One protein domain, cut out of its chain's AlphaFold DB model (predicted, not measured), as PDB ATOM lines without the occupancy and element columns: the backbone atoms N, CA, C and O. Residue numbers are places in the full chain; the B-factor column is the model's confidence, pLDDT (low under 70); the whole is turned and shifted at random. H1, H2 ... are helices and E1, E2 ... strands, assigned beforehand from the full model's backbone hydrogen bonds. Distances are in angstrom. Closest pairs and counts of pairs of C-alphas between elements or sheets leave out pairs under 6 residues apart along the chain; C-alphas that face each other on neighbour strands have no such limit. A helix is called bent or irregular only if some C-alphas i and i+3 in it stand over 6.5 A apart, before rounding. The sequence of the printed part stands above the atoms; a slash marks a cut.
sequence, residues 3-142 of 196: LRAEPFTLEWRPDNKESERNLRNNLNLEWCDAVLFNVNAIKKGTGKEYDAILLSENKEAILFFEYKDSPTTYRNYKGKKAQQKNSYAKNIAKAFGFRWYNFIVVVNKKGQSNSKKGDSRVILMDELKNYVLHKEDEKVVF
ATOM      1  N   LEU A   3    -137.205-109.052-164.870       89.06
ATOM      2  CA  LEU A   3    -136.025-108.283-164.463       89.06
ATOM      3  C   LEU A   3    -134.776-108.966-165.010       89.06
ATOM      4  O   LEU A   3    -134.702-110.196-165.028       89.06
ATOM      5  N   ARG A   4    -133.798-108.187-165.466       90.88
ATOM      6  CA  ARG A   4    -132.618-108.713-166.155       90.88
ATOM      7  C   ARG A   4    -131.344-108.127-165.572       90.88
ATOM      8  O   ARG A   4    -131.238-106.914-165.450       90.88
ATOM      9  N   ALA A   5    -130.395-109.003-165.283       88.12
ATOM     10  CA  ALA A   5    -129.020-108.658-164.961       88.12
ATOM     11  C   ALA A   5    -128.145-109.818-165.438       88.12
ATOM     12  O   ALA A   5    -128.195-110.905-164.860       88.12
ATOM     13  N   GLU A   6    -127.426-109.641-166.549       84.44
ATOM     14  CA  GLU A   6    -126.702-110.737-167.203       84.44
ATOM     15  C   GLU A   6    -125.746-111.454-166.224       84.44
ATOM     16  O   GLU A   6    -125.021-110.797-165.478       84.44
ATOM     17  N   PRO A   7    -125.723-112.804-166.187       91.25
ATOM     18  CA  PRO A   7    -126.389-113.752-167.088       91.25
ATOM     19  C   PRO A   7    -127.777-114.228-166.610       91.25
ATOM     20  O   PRO A   7    -128.234-115.302-167.018       91.25
ATOM     21  N   PHE A   8    -128.403-113.511-165.676       93.94
ATOM     22  CA  PHE A   8    -129.649-113.891-165.021       93.94
ATOM     23  C   PHE A   8    -130.856-113.108-165.540       93.94
ATOM     24  O   PHE A   8    -130.819-111.909-165.812       93.94
ATOM     25  N   THR A   9    -131.981-113.804-165.633       95.25
ATOM     26  CA  THR A   9    -133.299-113.197-165.832       95.25
ATOM     27  C   THR A   9    -134.236-113.709-164.745       95.25
ATOM     28  O   THR A   9    -134.333-114.917-164.537       95.25
ATOM     29  N   LEU A  10    -134.903-112.801-164.037       94.88
ATOM     30  CA  LEU A  10    -135.949-113.115-163.069       94.88
ATOM     31  C   LEU A  10    -137.302-112.924-163.745       94.88
ATOM     32  O   LEU A  10    -137.645-111.826-164.185       94.88
ATOM     33  N   GLU A  11    -138.071-113.999-163.831       93.50
ATOM     34  CA  GLU A  11    -139.385-114.007-164.462       93.50
ATOM     35  C   GLU A  11    -140.431-114.508-163.482       93.50
ATOM     36  O   GLU A  11    -140.141-115.315-162.604       93.50
ATOM     37  N   TRP A  12    -141.664-114.050-163.634       90.25
ATOM     38  CA  TRP A  12    -142.764-114.582-162.841       90.25
ATOM     39  C   TRP A  12    -143.112-115.974-163.357       90.25
ATOM     40  O   TRP A  12    -143.241-116.190-164.565       90.25
ATOM     41  N   ARG A  13    -143.276-116.919-162.440       89.44
ATOM     42  CA  ARG A  13    -143.861-118.216-162.734       89.44
ATOM     43  C   ARG A  13    -145.352-118.019-163.033       89.44
ATOM     44  O   ARG A  13    -146.005-117.202-162.383       89.44
ATOM     45  N   PRO A  14    -145.908-118.770-163.993       82.44
ATOM     46  CA  PRO A  14    -147.323-118.678-164.334       82.44
ATOM     47  C   PRO A  14    -148.232-119.317-163.272       82.44
ATOM     48  O   PRO A  14    -149.433-119.059-163.264       82.44
ATOM     49  N   ASP A  15    -147.692-120.163-162.391       80.75
ATOM     50  CA  ASP A  15    -148.477-120.891-161.404       80.75
ATOM     51  C   ASP A  15    -148.632-120.101-160.099       80.75
ATOM     52  O   ASP A  15    -147.678-119.863-159.357       80.75
ATOM     53  N   ASN A  16    -149.875-119.740-159.791       76.00
ATOM     54  CA  ASN A  16    -150.251-119.199-158.496       76.00
ATOM     55  C   ASN A  16    -150.670-120.349-157.565       76.00
ATOM     56  O   ASN A  16    -151.811-120.807-157.609       76.00
ATOM     57  N   LYS A  17    -149.743-120.855-156.743       83.25
ATOM     58  CA  LYS A  17    -150.030-121.964-155.822       83.25
ATOM     59  C   LYS A  17    -150.702-121.457-154.543       83.25
ATOM     60  O   LYS A  17    -150.084-120.719-153.776       83.25
ATOM     61  N   GLU A  18    -151.925-121.922-154.272       84.94
ATOM     62  CA  GLU A  18    -152.671-121.590-153.041       84.94
ATOM     63  C   GLU A  18    -151.911-122.004-151.775       84.94
ATOM     64  O   GLU A  18    -151.978-121.319-150.756       84.94
ATOM     65  N   SER A  19    -151.107-123.072-151.838       84.81
ATOM     66  CA  SER A  19    -150.266-123.485-150.711       84.81
ATOM     67  C   SER A  19    -149.317-122.369-150.256       84.81
ATOM     68  O   SER A  19    -149.091-122.221-149.059       84.81
ATOM     69  N   GLU A  20    -148.831-121.527-151.170       89.56
ATOM     70  CA  GLU A  20    -147.923-120.409-150.886       89.56
ATOM     71  C   GLU A  20    -148.650-119.165-150.333       89.56
ATOM     72  O   GLU A  20    -148.001-118.182-149.979       89.56
ATOM     73  N   ARG A  21    -149.985-119.168-150.213       91.00
ATOM     74  CA  ARG A  21    -150.753-118.030-149.675       91.00
ATOM     75  C   ARG A  21    -150.341-117.662-148.249       91.00
ATOM     76  O   ARG A  21    -150.229-116.481-147.928       91.00
ATOM     77  N   ASN A  22    -150.051-118.661-147.415       90.38
ATOM     78  CA  ASN A  22    -149.590-118.427-146.043       90.38
ATOM     79  C   ASN A  22    -148.257-117.676-146.005       90.38
ATOM     80  O   ASN A  22    -148.094-116.807-145.158       90.38
ATOM     81  N   LEU A  23    -147.336-117.961-146.934       94.00
ATOM     82  CA  LEU A  23    -146.086-117.207-147.049       94.00
ATOM     83  C   LEU A  23    -146.386-115.731-147.338       94.00
ATOM     84  O   LEU A  23    -145.914-114.857-146.621       94.00
ATOM     85  N   ARG A  24    -147.217-115.456-148.349       93.19
ATOM     86  CA  ARG A  24    -147.529-114.086-148.801       93.19
ATOM     87  C   ARG A  24    -148.164-113.239-147.708       93.19
ATOM     88  O   ARG A  24    -147.800-112.083-147.551       93.19
ATOM     89  N   ASN A  25    -149.071-113.830-146.935       92.31
ATOM     90  CA  ASN A  25    -149.785-113.131-145.868       92.31
ATOM     91  C   ASN A  25    -148.925-112.846-144.627       92.31
ATOM     92  O   ASN A  25    -149.317-112.023-143.805       92.31
ATOM     93  N   ASN A  26    -147.804-113.554-144.456       93.00
ATOM     94  CA  ASN A  26    -146.962-113.456-143.261       93.00
ATOM     95  C   ASN A  26    -145.568-112.890-143.545       93.00
ATOM     96  O   ASN A  26    -144.785-112.761-142.611       93.00
ATOM     97  N   LEU A  27    -145.232-112.563-144.796       93.12
ATOM     98  CA  LEU A  27    -143.984-111.867-145.089       93.12
ATOM     99  C   LEU A  27    -144.012-110.471-144.473       93.12
ATOM    100  O   LEU A  27    -144.945-109.701-144.693       93.12
ATOM    101  N   ASN A  28    -142.961-110.141-143.728       91.56
ATOM    102  CA  ASN A  28    -142.726-108.775-143.302       91.56
ATOM    103  C   ASN A  28    -142.308-107.935-144.516       91.56
ATOM    104  O   ASN A  28    -141.189-108.085-145.008       91.56
ATOM    105  N   LEU A  29    -143.210-107.086-145.006       91.75
ATOM    106  CA  LEU A  29    -142.950-106.201-146.144       91.75
ATOM    107  C   LEU A  29    -142.500-104.796-145.715       91.75
ATOM    108  O   LEU A  29    -142.127-104.002-146.568       91.75
ATOM    109  N   GLU A  30    -142.498-104.482-144.415       89.31
ATOM    110  CA  GLU A  30    -142.178-103.134-143.914       89.31
ATOM    111  C   GLU A  30    -140.712-102.745-144.127       89.31
ATOM    112  O   GLU A  30    -140.372-101.566-144.125       89.31
ATOM    113  N   TRP A  31    -139.823-103.728-144.293       83.25
ATOM    114  CA  TRP A  31    -138.388-103.491-144.439       83.25
ATOM    115  C   TRP A  31    -137.895-103.545-145.890       83.25
ATOM    116  O   TRP A  31    -136.708-103.297-146.105       83.25
ATOM    117  N   CYS A  32    -138.753-103.907-146.850       90.25
ATOM    118  CA  CYS A  32    -138.383-104.059-148.256       90.25
ATOM    119  C   CYS A  32    -139.019-102.976-149.130       90.25
ATOM    120  O   CYS A  32    -140.166-102.591-148.921       90.25
ATOM    121  N   ASP A  33    -138.286-102.546-150.150       92.06
ATOM    122  CA  ASP A  33    -138.745-101.577-151.145       92.06
ATOM    123  C   ASP A  33    -139.579-102.269-152.242       92.06
ATOM    124  O   ASP A  33    -140.481-101.672-152.832       92.06
ATOM    125  N   ALA A  34    -139.323-103.559-152.496       92.25
ATOM    126  CA  ALA A  34    -140.090-104.355-153.449       92.25
ATOM    127  C   ALA A  34    -140.147-105.845-153.082       92.25
ATOM    128  O   ALA A  34    -139.242-106.404-152.458       92.25
ATOM    129  N   VAL A  35    -141.208-106.514-153.547       94.00
ATOM    130  CA  VAL A  35    -141.396-107.964-153.426       94.00
ATOM    131  C   VAL A  35    -141.792-108.583-154.763       94.00
ATOM    132  O   VAL A  35    -142.636-108.063-155.494       94.00
ATOM    133  N   LEU A  36    -141.191-109.728-155.076       93.75
ATOM    134  CA  LEU A  36    -141.513-110.559-156.229       93.75
ATOM    135  C   LEU A  36    -141.967-111.927-155.730       93.75
ATOM    136  O   LEU A  36    -141.188-112.661-155.125       93.75
ATOM    137  N   PHE A  37    -143.213-112.290-155.999       94.06
ATOM    138  CA  PHE A  37    -143.732-113.616-155.677       94.06
ATOM    139  C   PHE A  37    -143.555-114.571-156.852       94.06
ATOM    140  O   PHE A  37    -143.586-114.147-158.008       94.06
ATOM    141  N   ASN A  38    -143.404-115.863-156.549       94.19
ATOM    142  CA  ASN A  38    -143.423-116.938-157.540       94.19
ATOM    143  C   ASN A  38    -142.390-116.700-158.656       94.19
ATOM    144  O   ASN A  38    -142.744-116.605-159.821       94.19
ATOM    145  N   VAL A  39    -141.107-116.574-158.332       95.00
ATOM    146  CA  VAL A  39    -140.067-116.197-159.304       95.00
ATOM    147  C   VAL A  39    -139.379-117.427-159.890       95.00
ATOM    148  O   VAL A  39    -139.050-118.366-159.173       95.00
ATOM    149  N   ASN A  40    -139.103-117.415-161.190       95.38
ATOM    150  CA  ASN A  40    -138.147-118.289-161.854       95.38
ATOM    151  C   ASN A  40    -136.896-117.480-162.217       95.38
ATOM    152  O   ASN A  40    -136.958-116.545-163.013       95.38
ATOM    153  N   ALA A  41    -135.759-117.837-161.628       95.50
ATOM    154  CA  ALA A  41    -134.470-117.237-161.921       95.50
ATOM    155  C   ALA A  41    -133.717-118.098-162.937       95.50
ATOM    156  O   ALA A  41    -133.330-119.226-162.627       95.50
ATOM    157  N   ILE A  42    -133.522-117.575-164.143       94.88
ATOM    158  CA  ILE A  42    -133.027-118.306-165.308       94.88
ATOM    159  C   ILE A  42    -131.602-117.858-165.633       94.88
ATOM    160  O   ILE A  42    -131.344-116.669-165.790       94.88
ATOM    161  N   LYS A  43    -130.695-118.825-165.805       93.56
ATOM    162  CA  LYS A  43    -129.333-118.647-166.331       93.56
ATOM    163  C   LYS A  43    -129.106-119.666-167.437       93.56
ATOM    164  O   LYS A  43    -129.144-120.871-167.177       93.56
ATOM    165  N   LYS A  44    -128.851-119.190-168.662       84.94
ATOM    166  CA  LYS A  44    -128.554-120.034-169.841       84.94
ATOM    167  C   LYS A  44    -129.542-121.209-170.017       84.94
ATOM    168  O   LYS A  44    -129.132-122.350-170.189       84.94
ATOM    169  N   GLY A  45    -130.845-120.944-169.885       78.25
ATOM    170  CA  GLY A  45    -131.907-121.950-170.039       78.25
ATOM    171  C   GLY A  45    -132.155-122.857-168.824       78.25
ATOM    172  O   GLY A  45    -133.125-123.607-168.821       78.25
ATOM    173  N   THR A  46    -131.342-122.770-167.765       82.75
ATOM    174  CA  THR A  46    -131.580-123.488-166.499       82.75
ATOM    175  C   THR A  46    -132.162-122.554-165.443       82.75
ATOM    176  O   THR A  46    -131.617-121.477-165.201       82.75
ATOM    177  N   GLY A  47    -133.273-122.964-164.822       87.25
ATOM    178  CA  GLY A  47    -134.018-122.158-163.855       87.25
ATOM    179  C   GLY A  47    -133.906-122.651-162.412       87.25
ATOM    180  O   GLY A  47    -133.802-123.857-162.156       87.25
ATOM    181  N   LYS A  48    -133.954-121.726-161.452       94.88
ATOM    182  CA  LYS A  48    -134.269-121.998-160.046       94.88
ATOM    183  C   LYS A  48    -135.493-121.190-159.653       94.88
ATOM    184  O   LYS A  48    -135.534-119.984-159.848       94.88
ATOM    185  N   GLU A  49    -136.461-121.863-159.056       95.12
ATOM    186  CA  GLU A  49    -137.671-121.210-158.565       95.12
ATOM    187  C   GLU A  49    -137.431-120.606-157.180       95.12
ATOM    188  O   GLU A  49    -136.671-121.172-156.401       95.12
ATOM    189  N   TYR A  50    -138.099-119.518-156.839       96.19
ATOM    190  CA  TYR A  50    -138.190-118.977-155.485       96.19
ATOM    191  C   TYR A  50    -139.644-118.599-155.229       96.19
ATOM    192  O   TYR A  50    -140.315-118.090-156.124       96.19
ATOM    193  N   ASP A  51    -140.139-118.858-154.026       96.00
ATOM    194  CA  ASP A  51    -141.545-118.597-153.706       96.00
ATOM    195  C   ASP A  51    -141.764-117.105-153.409       96.00
ATOM    196  O   ASP A  51    -142.810-116.549-153.745       96.00
ATOM    197  N   ALA A  52    -140.737-116.428-152.886       95.62
ATOM    198  CA  ALA A  52    -140.667-114.971-152.838       95.62
ATOM    199  C   ALA A  52    -139.218-114.462-152.934       95.62
ATOM    200  O   ALA A  52    -138.278-115.149-152.526       95.62
ATOM    201  N   ILE A  53    -139.052-113.242-153.441       96.19
ATOM    202  CA  ILE A  53    -137.820-112.452-153.378       96.19
ATOM    203  C   ILE A  53    -138.178-111.075-152.822       96.19
ATOM    204  O   ILE A  53    -139.064-110.419-153.364       96.19
ATOM    205  N   LEU A  54    -137.509-110.650-151.752       95.38
ATOM    206  CA  LEU A  54    -137.655-109.314-151.166       95.38
ATOM    207  C   LEU A  54    -136.392-108.507-151.464       95.38
ATOM    208  O   LEU A  54    -135.282-109.026-151.335       95.38
ATOM    209  N   LEU A  55    -136.571-107.254-151.860       94.06
ATOM    210  CA  LEU A  55    -135.514-106.342-152.284       94.06
ATOM    211  C   LEU A  55    -135.554-105.115-151.379       94.06
ATOM    212  O   LEU A  55    -136.627-104.546-151.180       94.06
ATOM    213  N   SER A  56    -134.407-104.698-150.854       92.50
ATOM    214  CA  SER A  56    -134.257-103.379-150.252       92.50
ATOM    215  C   SER A  56    -133.056-102.671-150.857       92.50
ATOM    216  O   SER A  56    -131.916-103.069-150.624       92.50
ATOM    217  N   GLU A  57    -133.325-101.624-151.628       88.50
ATOM    218  CA  GLU A  57    -132.308-100.756-152.223       88.50
ATOM    219  C   GLU A  57    -131.598 -99.965-151.126       88.50
ATOM    220  O   GLU A  57    -130.374 -99.968-151.058       88.50
ATOM    221  N   ASN A  58    -132.363 -99.410-150.179       87.50
ATOM    222  CA  ASN A  58    -131.823 -98.625-149.066       87.50
ATOM    223  C   ASN A  58    -130.842 -99.412-148.182       87.50
ATOM    224  O   ASN A  58    -129.963 -98.833-147.547       87.50
ATOM    225  N   LYS A  59    -131.017-100.734-148.098       86.56
ATOM    226  CA  LYS A  59    -130.147-101.633-147.328       86.56
ATOM    227  C   LYS A  59    -129.173-102.414-148.202       86.56
ATOM    228  O   LYS A  59    -128.479-103.273-147.668       86.56
ATOM    229  N   GLU A  60    -129.160-102.184-149.516       89.81
ATOM    230  CA  GLU A  60    -128.378-102.959-150.487       89.81
ATOM    231  C   GLU A  60    -128.552-104.482-150.304       89.81
ATOM    232  O   GLU A  60    -127.604-105.265-150.444       89.81
ATOM    233  N   ALA A  61    -129.769-104.918-149.961       92.06
ATOM    234  CA  ALA A  61    -130.056-106.279-149.525       92.06
ATOM    235  C   ALA A  61    -131.124-106.978-150.373       92.06
ATOM    236  O   ALA A  61    -132.164-106.410-150.703       92.06
ATOM    237  N   ILE A  62    -130.907-108.268-150.640       94.44
ATOM    238  CA  ILE A  62    -131.863-109.135-151.338       94.44
ATOM    239  C   ILE A  62    -132.062-110.463-150.602       94.44
ATOM    240  O   ILE A  62    -131.117-111.191-150.292       94.44
ATOM    241  N   LEU A  63    -133.317-110.818-150.345       95.56
ATOM    242  CA  LEU A  63    -133.687-112.060-149.674       95.56
ATOM    243  C   LEU A  63    -134.475-112.982-150.585       95.56
ATOM    244  O   LEU A  63    -135.404-112.558-151.262       95.56
ATOM    245  N   PHE A  64    -134.138-114.266-150.539       96.75
ATOM    246  CA  PHE A  64    -134.769-115.313-151.331       96.75
ATOM    247  C   PHE A  64    -135.454-116.320-150.415       96.75
ATOM    248  O   PHE A  64    -134.827-116.846-149.494       96.75
ATOM    249  N   PHE A  65    -136.710-116.643-150.702       96.56
ATOM    250  CA  PHE A  65    -137.522-117.520-149.868       96.56
ATOM    251  C   PHE A  65    -137.902-118.808-150.601       96.56
ATOM    252  O   PHE A  65    -138.361-118.797-151.744       96.56
ATOM    253  N   GLU A  66    -137.731-119.928-149.904       96.50
ATOM    254  CA  GLU A  66    -138.276-121.238-150.253       96.50
ATOM    255  C   GLU A  66    -139.252-121.662-149.162       96.50
ATOM    256  O   GLU A  66    -138.867-121.874-148.014       96.50
ATOM    257  N   TYR A  67    -140.505-121.869-149.518       95.69
ATOM    258  CA  TYR A  67    -141.552-122.227-148.589       95.69
ATOM    259  C   TYR A  67    -141.845-123.728-148.595       95.69
ATOM    260  O   TYR A  67    -141.797-124.430-149.613       95.69
ATOM    261  N   LYS A  68    -142.115-124.254-147.402       94.06
ATOM    262  CA  LYS A  68    -142.519-125.634-147.160       94.06
ATOM    263  C   LYS A  68    -143.788-125.613-146.317       94.06
ATOM    264  O   LYS A  68    -143.762-125.378-145.110       94.06
ATOM    265  N   ASP A  69    -144.887-125.890-147.000       91.44
ATOM    266  CA  ASP A  69    -146.257-125.905-146.490       91.44
ATOM    267  C   ASP A  69    -146.531-126.968-145.425       91.44
ATOM    268  O   ASP A  69    -147.479-126.837-144.652       91.44
ATOM    269  N   SER A  70    -145.692-128.003-145.362       88.75
ATOM    270  CA  SER A  70    -145.799-129.062-144.374       88.75
ATOM    271  C   SER A  70    -144.433-129.543-143.863       88.75
ATOM    272  O   SER A  70    -143.409-129.458-144.558       88.75
ATOM    273  N   PRO A  71    -144.397-130.168-142.671       86.44
ATOM    274  CA  PRO A  71    -143.188-130.796-142.132       86.44
ATOM    275  C   PRO A  71    -142.685-131.948-142.994       86.44
ATOM    276  O   PRO A  71    -141.501-132.276-142.966       86.44
ATOM    277  N   THR A  72    -143.582-132.617-143.715       89.06
ATOM    278  CA  THR A  72    -143.228-133.709-144.622       89.06
ATOM    279  C   THR A  72    -142.505-133.152-145.841       89.06
ATOM    280  O   THR A  72    -141.405-133.610-146.149       89.06
ATOM    281  N   THR A  73    -143.038-132.087-146.450       90.44
ATOM    282  CA  THR A  73    -142.384-131.368-147.553       90.44
ATOM    283  C   THR A  73    -140.998-130.869-147.129       90.44
ATOM    284  O   THR A  73    -140.023-131.037-147.860       90.44
ATOM    285  N   TYR A  74    -140.873-130.320-145.915       92.06
ATOM    286  CA  TYR A  74    -139.587-129.873-145.375       92.06
ATOM    287  C   TYR A  74    -138.596-131.016-145.096       92.06
ATOM    288  O   TYR A  74    -137.412-130.899-145.423       92.06
ATOM    289  N   ARG A  75    -139.037-132.134-144.503       89.44
ATOM    290  CA  ARG A  75    -138.167-133.301-144.259       89.44
ATOM    291  C   ARG A  75    -137.617-133.863-145.568       89.44
ATOM    292  O   ARG A  75    -136.414-134.099-145.660       89.44
ATOM    293  N   ASN A  76    -138.467-133.955-146.588       92.00
ATOM    294  CA  ASN A  76    -138.111-134.449-147.919       92.00
ATOM    295  C   ASN A  76    -137.259-133.459-148.727       92.00
ATOM    296  O   ASN A  76    -136.571-133.848-149.676       92.00
ATOM    297  N   TYR A  77    -137.266-132.176-148.362       92.81
ATOM    298  CA  TYR A  77    -136.373-131.191-148.952       92.81
ATOM    299  C   TYR A  77    -134.926-131.523-148.569       92.81
ATOM    300  O   TYR A  77    -134.605-131.659-147.395       92.81
ATOM    301  N   LYS A  78    -134.028-131.703-149.540       93.75
ATOM    302  CA  LYS A  78    -132.641-132.120-149.264       93.75
ATOM    303  C   LYS A  78    -131.756-130.912-148.958       93.75
ATOM    304  O   LYS A  78    -131.814-129.921-149.681       93.75
ATOM    305  N   GLY A  79    -130.859-131.035-147.977       93.31
ATOM    306  CA  GLY A  79    -129.868-129.993-147.657       93.31
ATOM    307  C   GLY A  79    -129.016-129.590-148.867       93.31
ATOM    308  O   GLY A  79    -128.863-128.409-149.141       93.31
ATOM    309  N   LYS A  80    -128.592-130.562-149.687       93.75
ATOM    310  CA  LYS A  80    -127.884-130.304-150.956       93.75
ATOM    311  C   LYS A  80    -128.690-129.428-151.929       93.75
ATOM    312  O   LYS A  80    -128.118-128.588-152.614       93.75
ATOM    313  N   LYS A  81    -130.019-129.597-151.989       94.06
ATOM    314  CA  LYS A  81    -130.897-128.767-152.836       94.06
ATOM    315  C   LYS A  81    -130.990-127.340-152.287       94.06
ATOM    316  O   LYS A  81    -130.913-126.402-153.074       94.06
ATOM    317  N   ALA A  82    -131.093-127.189-150.965       94.75
ATOM    318  CA  ALA A  82    -131.059-125.889-150.293       94.75
ATOM    319  C   ALA A  82    -129.736-125.154-150.560       94.75
ATOM    320  O   ALA A  82    -129.747-124.018-151.014       94.75
ATOM    321  N   GLN A  83    -128.601-125.841-150.398       93.44
ATOM    322  CA  GLN A  83    -127.273-125.282-150.650       93.44
ATOM    323  C   GLN A  83    -127.107-124.824-152.107       93.44
ATOM    324  O   GLN A  83    -126.658-123.711-152.350       93.44
ATOM    325  N   GLN A  84    -127.555-125.627-153.080       93.44
ATOM    326  CA  GLN A  84    -127.535-125.233-154.493       93.44
ATOM    327  C   GLN A  84    -128.381-123.985-154.777       93.44
ATOM    328  O   GLN A  84    -127.958-123.142-155.565       93.44
ATOM    329  N   LYS A  85    -129.569-123.863-154.168       95.75
ATOM    330  CA  LYS A  85    -130.405-122.659-154.306       95.75
ATOM    331  C   LYS A  85    -129.754-121.457-153.628       95.75
ATOM    332  O   LYS A  85    -129.682-120.409-154.248       95.75
ATOM    333  N   ASN A  86    -129.179-121.629-152.440       95.38
ATOM    334  CA  ASN A  86    -128.427-120.580-151.753       95.38
ATOM    335  C   ASN A  86    -127.243-120.060-152.596       95.38
ATOM    336  O   ASN A  86    -127.100-118.858-152.794       95.38
ATOM    337  N   SER A  87    -126.424-120.947-153.173       92.88
ATOM    338  CA  SER A  87    -125.332-120.534-154.069       92.88
ATOM    339  C   SER A  87    -125.844-119.825-155.327       92.88
ATOM    340  O   SER A  87    -125.197-118.916-155.839       92.88
ATOM    341  N   TYR A  88    -127.005-120.230-155.842       95.25
ATOM    342  CA  TYR A  88    -127.627-119.573-156.987       95.25
ATOM    343  C   TYR A  88    -128.150-118.175-156.620       95.25
ATOM    344  O   TYR A  88    -127.900-117.231-157.361       95.25
ATOM    345  N   ALA A  89    -128.780-118.027-155.451       95.75
ATOM    346  CA  ALA A  89    -129.203-116.755-154.868       95.75
ATOM    347  C   ALA A  89    -128.028-115.782-154.691       95.75
ATOM    348  O   ALA A  89    -128.134-114.638-155.122       95.75
ATOM    349  N   LYS A  90    -126.879-116.252-154.176       94.88
ATOM    350  CA  LYS A  90    -125.647-115.445-154.084       94.88
ATOM    351  C   LYS A  90    -125.258-114.837-155.433       94.88
ATOM    352  O   LYS A  90    -124.951-113.656-155.526       94.88
ATOM    353  N   ASN A  91    -125.264-115.652-156.487       93.00
ATOM    354  CA  ASN A  91    -124.857-115.200-157.816       93.00
ATOM    355  C   ASN A  91    -125.863-114.230-158.447       93.00
ATOM    356  O   ASN A  91    -125.452-113.349-159.194       93.00
ATOM    357  N   ILE A  92    -127.159-114.390-158.156       94.44
ATOM    358  CA  ILE A  92    -128.180-113.418-158.563       94.44
ATOM    359  C   ILE A  92    -127.937-112.101-157.833       94.44
ATOM    360  O   ILE A  92    -127.844-111.074-158.488       94.44
ATOM    361  N   ALA A  93    -127.775-112.133-156.508       94.25
ATOM    362  CA  ALA A  93    -127.486-110.939-155.717       94.25
ATOM    363  C   ALA A  93    -126.273-110.181-156.274       94.25
ATOM    364  O   ALA A  93    -126.372-108.986-156.525       94.25
ATOM    365  N   LYS A  94    -125.194-110.912-156.601       90.31
ATOM    366  CA  LYS A  94    -124.007-110.365-157.273       90.31
ATOM    367  C   LYS A  94    -124.330-109.689-158.601       90.31
ATOM    368  O   LYS A  94    -123.905-108.566-158.826       90.31
ATOM    369  N   ALA A  95    -125.069-110.360-159.481       90.00
ATOM    370  CA  ALA A  95    -125.394-109.815-160.798       90.00
ATOM    371  C   ALA A  95    -126.279-108.562-160.722       90.00
ATOM    372  O   ALA A  95    -126.148-107.674-161.553       90.00
ATOM    373  N   PHE A  96    -127.163-108.492-159.726       89.12
ATOM    374  CA  PHE A  96    -128.041-107.346-159.490       89.12
ATOM    375  C   PHE A  96    -127.400-106.244-158.623       89.12
ATOM    376  O   PHE A  96    -128.076-105.267-158.325       89.12
ATOM    377  N   GLY A  97    -126.129-106.382-158.227       86.75
ATOM    378  CA  GLY A  97    -125.403-105.351-157.475       86.75
ATOM    379  C   GLY A  97    -125.754-105.261-155.986       86.75
ATOM    380  O   GLY A  97    -125.399-104.286-155.337       86.75
ATOM    381  N   PHE A  98    -126.427-106.261-155.413       89.38
ATOM    382  CA  PHE A  98    -126.717-106.264-153.978       89.38
ATOM    383  C   PHE A  98    -125.477-106.651-153.170       89.38
ATOM    384  O   PHE A  98    -124.831-107.667-153.444       89.38
ATOM    385  N   ARG A  99    -125.187-105.879-152.123       87.19
ATOM    386  CA  ARG A  99    -124.085-106.143-151.192       87.19
ATOM    387  C   ARG A  99    -124.385-107.327-150.279       87.19
ATOM    388  O   ARG A  99    -123.515-108.174-150.032       87.19
ATOM    389  N   TRP A 100    -125.623-107.397-149.800       90.31
ATOM    390  CA  TRP A 100    -126.072-108.386-148.831       90.31
ATOM    391  C   TRP A 100    -127.107-109.314-149.438       90.31
ATOM    392  O   TRP A 100    -128.010-108.897-150.167       90.31
ATOM    393  N   TYR A 101    -127.011-110.596-149.101       94.25
ATOM    394  CA  TYR A 101    -128.032-111.557-149.482       94.25
ATOM    395  C   TYR A 101    -128.304-112.576-148.382       94.25
ATOM    396  O   TYR A 101    -127.462-112.836-147.521       94.25
ATOM    397  N   ASN A 102    -129.465-113.222-148.452       94.44
ATOM    398  CA  ASN A 102    -129.673-114.494-147.771       94.44
ATOM    399  C   ASN A 102    -130.697-115.363-148.511       94.44
ATOM    400  O   ASN A 102    -131.557-114.873-149.242       94.44
ATOM    401  N   PHE A 103    -130.606-116.673-148.295       95.69
ATOM    402  CA  PHE A 103    -131.591-117.649-148.743       95.69
ATOM    403  C   PHE A 103    -132.195-118.357-147.532       95.69
ATOM    404  O   PHE A 103    -131.485-118.974-146.728       95.69
ATOM    405  N   ILE A 104    -133.516-118.262-147.428       95.00
ATOM    406  CA  ILE A 104    -134.296-118.617-146.251       95.00
ATOM    407  C   ILE A 104    -135.297-119.702-146.627       95.00
ATOM    408  O   ILE A 104    -136.060-119.576-147.583       95.00
ATOM    409  N   VAL A 105    -135.316-120.771-145.837       95.19
ATOM    410  CA  VAL A 105    -136.336-121.813-145.928       95.19
ATOM    411  C   VAL A 105    -137.393-121.551-144.863       95.19
ATOM    412  O   VAL A 105    -137.100-121.610-143.673       95.19
ATOM    413  N   VAL A 106    -138.629-121.296-145.276       94.75
ATOM    414  CA  VAL A 106    -139.756-121.073-144.366       94.75
ATOM    415  C   VAL A 106    -140.545-122.364-144.198       94.75
ATOM    416  O   VAL A 106    -140.889-123.015-145.187       94.75
ATOM    417  N   VAL A 107    -140.865-122.731-142.957       93.38
ATOM    418  CA  VAL A 107    -141.626-123.951-142.650       93.38
ATOM    419  C   VAL A 107    -142.913-123.625-141.900       93.38
ATOM    420  O   VAL A 107    -142.899-123.003-140.838       93.38
ATOM    421  N   ASN A 108    -144.040-124.110-142.420       87.31
ATOM    422  CA  ASN A 108    -145.352-123.953-141.796       87.31
ATOM    423  C   ASN A 108    -145.610-125.007-140.707       87.31
ATOM    424  O   ASN A 108    -146.407-125.926-140.908       87.31
ATOM    425  N   LYS A 109    -144.893-124.935-139.573       77.81
ATOM    426  CA  LYS A 109    -145.214-125.711-138.356       77.81
ATOM    427  C   LYS A 109    -144.491-125.213-137.094       77.81
ATOM    428  O   LYS A 109    -143.279-125.030-137.102       77.81
ATOM    429  N   LYS A 110    -145.220-125.198-135.970       63.31
ATOM    430  CA  LYS A 110    -144.687-125.125-134.597       63.31
ATOM    431  C   LYS A 110    -143.928-126.399-134.186       63.31
ATOM    432  O   LYS A 110    -144.436-127.511-134.352       63.31
ATOM    433  N   GLY A 111    -142.734-126.246-133.608       60.00
ATOM    434  CA  GLY A 111    -141.944-127.353-133.040       60.00
ATOM    435  C   GLY A 111    -140.904-127.980-133.978       60.00
ATOM    436  O   GLY A 111    -140.438-129.089-133.732       60.00
ATOM    437  N   GLN A 112    -140.549-127.303-135.071       67.56
ATOM    438  CA  GLN A 112    -139.328-127.585-135.832       67.56
ATOM    439  C   GLN A 112    -138.151-126.882-135.137       67.56
ATOM    440  O   GLN A 112    -138.187-125.670-134.974       67.56
ATOM    441  N   SER A 113    -137.129-127.630-134.714       58.44
ATOM    442  CA  SER A 113    -135.973-127.098-133.966       58.44
ATOM    443  C   SER A 113    -134.731-126.856-134.827       58.44
ATOM    444  O   SER A 113    -133.735-126.320-134.347       58.44
ATOM    445  N   ASN A 114    -134.746-127.286-136.091       69.00
ATOM    446  CA  ASN A 114    -133.587-127.139-136.959       69.00
ATOM    447  C   ASN A 114    -133.541-125.714-137.500       69.00
ATOM    448  O   ASN A 114    -134.273-125.394-138.430       69.00
ATOM    449  N   SER A 115    -132.623-124.908-136.972       80.88
ATOM    450  CA  SER A 115    -132.349-123.542-137.440       80.88
ATOM    451  C   SER A 115    -131.689-123.487-138.823       80.88
ATOM    452  O   SER A 115    -131.565-122.413-139.415       80.88
ATOM    453  N   LYS A 116    -131.256-124.640-139.360       85.56
ATOM    454  CA  LYS A 116    -130.559-124.745-140.646       85.56
ATOM    455  C   LYS A 116    -131.002-125.941-141.487       85.56
ATOM    456  O   LYS A 116    -131.319-127.017-140.978       85.56
ATOM    457  N   LYS A 117    -130.939-125.762-142.809       88.19
ATOM    458  CA  LYS A 117    -131.094-126.816-143.818       88.19
ATOM    459  C   LYS A 117    -129.932-126.739-144.808       88.19
ATOM    460  O   LYS A 117    -129.916-125.887-145.695       88.19
ATOM    461  N   GLY A 118    -128.942-127.621-144.643       86.50
ATOM    462  CA  GLY A 118    -127.607-127.348-145.193       86.50
ATOM    463  C   GLY A 118    -127.072-126.063-144.555       86.50
ATOM    464  O   GLY A 118    -127.180-125.910-143.342       86.50
ATOM    465  N   ASP A 119    -126.638-125.103-145.374       85.75
ATOM    466  CA  ASP A 119    -126.135-123.796-144.904       85.75
ATOM    467  C   ASP A 119    -127.199-122.679-144.954       85.75
ATOM    468  O   ASP A 119    -126.897-121.487-144.840       85.75
ATOM    469  N   SER A 120    -128.455-123.053-145.206       89.94
ATOM    470  CA  SER A 120    -129.574-122.114-145.367       89.94
ATOM    471  C   SER A 120    -130.297-121.932-144.043       89.94
ATOM    472  O   SER A 120    -130.559-122.929-143.362       89.94
ATOM    473  N   ARG A 121    -130.633-120.686-143.695       90.69
ATOM    474  CA  ARG A 121    -131.412-120.375-142.491       90.69
ATOM    475  C   ARG A 121    -132.819-120.942-142.643       90.69
ATOM    476  O   ARG A 121    -133.404-120.876-143.724       90.69
ATOM    477  N   VAL A 122    -133.337-121.517-141.568       92.69
ATOM    478  CA  VAL A 122    -134.715-122.000-141.493       92.69
ATOM    479  C   VAL A 122    -135.473-121.103-140.530       92.69
ATOM    480  O   VAL A 122    -134.994-120.860-139.427       92.69
ATOM    481  N   ILE A 123    -136.631-120.612-140.963       91.75
ATOM    482  CA  ILE A 123    -137.513-119.746-140.177       91.75
ATOM    483  C   ILE A 123    -138.885-120.403-140.085       91.75
ATOM    484  O   ILE A 123    -139.381-120.985-141.059       91.75
ATOM    485  N   LEU A 124    -139.501-120.337-138.909       91.88
ATOM    486  CA  LEU A 124    -140.866-120.820-138.731       91.88
ATOM    487  C   LEU A 124    -141.866-119.762-139.195       91.88
ATOM    488  O   LEU A 124    -141.624-118.567-139.071       91.88
ATOM    489  N   MET A 125    -143.018-120.193-139.713       90.31
ATOM    490  CA  MET A 125    -144.041-119.266-140.220       90.31
ATOM    491  C   MET A 125    -144.435-118.181-139.201       90.31
ATOM    492  O   MET A 125    -144.563-117.020-139.573       90.31
ATOM    493  N   ASP A 126    -144.553-118.536-137.918       88.38
ATOM    494  CA  ASP A 126    -144.943-117.603-136.850       88.38
ATOM    495  C   ASP A 126    -143.888-116.512-136.580       88.38
ATOM    496  O   ASP A 126    -144.205-115.459-136.031       88.38
ATOM    497  N   GLU A 127    -142.635-116.743-136.976       89.31
ATOM    498  CA  GLU A 127    -141.528-115.789-136.832       89.31
ATOM    499  C   GLU A 127    -141.430-114.847-138.042       89.31
ATOM    500  O   GLU A 127    -140.869-113.757-137.942       89.31
ATOM    501  N   LEU A 128    -141.991-115.249-139.189       90.06
ATOM    502  CA  LEU A 128    -141.803-114.570-140.471       90.06
ATOM    503  C   LEU A 128    -142.346-113.136-140.478       90.06
ATOM    504  O   LEU A 128    -141.731-112.256-141.077       90.06
ATOM    505  N   LYS A 129    -143.458-112.893-139.774       89.12
ATOM    506  CA  LYS A 129    -144.128-111.584-139.738       89.12
ATOM    507  C   LYS A 129    -143.266-110.486-139.122       89.12
ATOM    508  O   LYS A 129    -143.415-109.325-139.480       89.12
ATOM    509  N   ASN A 130    -142.353-110.863-138.234       89.06
ATOM    510  CA  ASN A 130    -141.438-109.936-137.574       89.06
ATOM    511  C   ASN A 130    -140.009-110.070-138.102       89.06
ATOM    512  O   ASN A 130    -139.110-109.379-137.629       89.06
ATOM    513  N   TYR A 131    -139.775-110.973-139.057       89.19
ATOM    514  CA  TYR A 131    -138.435-111.216-139.552       89.19
ATOM    515  C   TYR A 131    -137.944-110.025-140.371       89.19
ATOM    516  O   TYR A 131    -138.619-109.554-141.286       89.19
ATOM    517  N   VAL A 132    -136.739-109.573-140.050       85.50
ATOM    518  CA  VAL A 132    -135.956-108.629-140.840       85.50
ATOM    519  C   VAL A 132    -134.579-109.238-141.064       85.50
ATOM    520  O   VAL A 132    -134.138-110.091-140.292       85.50
ATOM    521  N   LEU A 133    -133.880-108.811-142.114       83.19
ATOM    522  CA  LEU A 133    -132.476-109.178-142.261       83.19
ATOM    523  C   LEU A 133    -131.673-108.514-141.133       83.19
ATOM    524  O   LEU A 133    -131.563-107.289-141.088       83.19
ATOM    525  N   HIS A 134    -131.169-109.326-140.208       77.81
ATOM    526  CA  HIS A 134    -130.255-108.893-139.154       77.81
ATOM    527  C   HIS A 134    -128.807-109.018-139.629       77.81
ATOM    528  O   HIS A 134    -128.499-109.893-140.439       77.81
ATOM    529  N   LYS A 135    -127.902-108.213-139.066       73.69
ATOM    530  CA  LYS A 135    -126.472-108.249-139.414       73.69
ATOM    531  C   LYS A 135    -125.841-109.632-139.251       73.69
ATOM    532  O   LYS A 135    -125.002-110.010-140.057       73.69
ATOM    533  N   GLU A 136    -126.248-110.422-138.256       75.44
ATOM    534  CA  GLU A 136    -125.749-111.798-138.102       75.44
ATOM    535  C   GLU A 136    -126.213-112.774-139.201       75.44
ATOM    536  O   GLU A 136    -125.617-113.838-139.383       75.44
ATOM    537  N   ASP A 137    -127.276-112.424-139.923       75.75
ATOM    538  CA  ASP A 137    -127.842-113.205-141.020       75.75
ATOM    539  C   ASP A 137    -127.367-112.743-142.393       75.75
ATOM    540  O   ASP A 137    -127.550-113.463-143.381       75.75
ATOM    541  N   GLU A 138    -126.789-111.546-142.465       79.44
ATOM    542  CA  GLU A 138    -126.243-110.978-143.683       79.44
ATOM    543  C   GLU A 138    -125.094-111.855-144.182       79.44
ATOM    544  O   GLU A 138    -124.049-112.008-143.546       79.44
ATOM    545  N   LYS A 139    -125.280-112.447-145.362       83.88
ATOM    546  CA  LYS A 139    -124.173-113.059-146.088       83.88
ATOM    547  C   LYS A 139    -123.654-112.025-147.066       83.88
ATOM    548  O   LYS A 139    -124.412-111.501-147.884       83.88
ATOM    549  N   VAL A 140    -122.356-111.758-146.996       79.88
ATOM    550  CA  VAL A 140    -121.713-110.844-147.937       79.88
ATOM    551  C   VAL A 140    -121.599-111.528-149.292       79.88
ATOM    552  O   VAL A 140    -121.208-112.701-149.400       79.88
ATOM    553  N   VAL A 141    -121.991-110.815-150.343       78.00
ATOM    554  CA  VAL A 141    -121.828-111.302-151.714       78.00
ATOM    555  C   VAL A 141    -120.352-111.265-152.119       78.00
ATOM    556  O   VAL A 141    -119.851-112.250-152.673       78.00
ATOM    557  N   PHE A 142    -119.673-110.180-151.759       66.69
ATOM    558  CA  PHE A 142    -118.247-109.928-151.953       66.69
ATOM    559  C   PHE A 142    -117.514-110.094-150.622       66.69
ATOM    560  O   PHE A 142    -118.038-109.683-149.591       66.69
TER     561      PHE A 142
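Overview. This is residues 3 to 142 of the 196 residues of an uncharacterized protein of Candidatus Methanoperedens sp. BLZ1 (UniProt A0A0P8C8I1). A strongly twisted sheet of seven strands curls round one long helix, H3, which fills the hollow of one face, while the short helix H1 packs on the opposite face. H2 sits at one end of the sheet near the ends of E5 and E6, and the four-residue H4 only grazes the sheet and touches H1. The printed part has 140 residues, with four named helices and seven named strands in the order E1 E2 H1 E3 E4 E5 H2 H3 E6 E7 H4; its class is mixed, helices and strands. The sheet's order is E1 E2 E3 E4 E5 E6 E7, mixed, antiparallel from E1 to E5 and parallel from E5 to E7. The whole is compact, with a radius of gyration of the C-alphas of 14.0 A, and rounded, spanning 40 by 32 by 26 A.

Arrangement. The sheet runs, strand beside strand, E1, residues 3 to 5, E2, residues 8 to 12, E3, residues 34 to 43, E4, residues 46 to 56, E5, residues 61 to 68, E6, residues 100 to 107, and E7, residues 120 to 124; E1 and E7 are its edge strands. From edge to edge the strands' lines turn by 156 degrees. E3 bends by 87 degrees at residue 38 and E4 by 81 degrees at residue 51. E3, E4 and E5 form a meander, each strand the antiparallel neighbour of the one before. In the hairpin of E3 and E4, N 36 and O 53 are within hydrogen-bond range at 2.8 A, and in that of E4 and E5, N 54 and O 63 are at 2.9 A. E1 and E2 make a hairpin, with N 5 and O 8 at 3.0 A; E2 and E3 are antiparallel, with N 9 and O 42 at 2.9 A. E5 and E6 are parallel at 16 degrees, with N 64 and O 102 at 3.0 A. E6 and E7 are parallel at 47 degrees, with N 105 and O 121 at 2.9 A. The sheet curls round H3, residues 79 to 95; the closest C-alphas of H3 and E6 are those of Asn 86 and Phe 103, 5.3 A apart. E5, H2, residues 71 to 76, H3 and E6 form a strand-helix-strand unit, two parallel neighbour strands with helices between, and its crossover is right-handed. H2 and H3 are apart. The closest C-alphas of H2 and E5 are those of Tyr 74 and Lys 68, 5.5 A. H1, residues 18 to 26, and H3 lie on opposite faces. H1 has a height over the sheet of 8.2 A and lies only just over E4 and E5, with 3 C-alphas on each; it runs along the strands, at 5 degrees to E4 on the local plane. H1 touches H4, residues 125 to 128, the closest C-alphas being those of Asn 26 and Leu 128, 6.0 A. Every O i to N i+4 pair is within hydrogen-bond range in H2 and H3, 3 of 5 are in H1, and H4 is too short for such a pair.

Along the chain. E1 begins at C-alpha 3, (-136.025, -108.283, -164.463). E4 is 26.0 A long, H3 24.5 A, E5 23.1 A, E6 22.9 A and E3 22.0 A. H3 begins at C-alpha 79, (-129.868, -129.993, -147.657). H1 is irregular, but only just: C-alphas 19 and 22 are 6.9 A apart. H4 ends at C-alpha 128, (-141.803, -114.570, -140.471).

Size, cuts and confidence. The two C-alphas farthest apart are those of Glu 6 and Gly 111, 40.9 A. The printed part has no cut. The link from E6 to E7, with 12 residues between them, is long. Residues 129 to 142 have no named element, but residues 139 to 140 pair antiparallel with residues 100 to 101 of E6. The mean pLDDT of the printed part is 89.1, with residues 110 to 114 and residue 142 under 70.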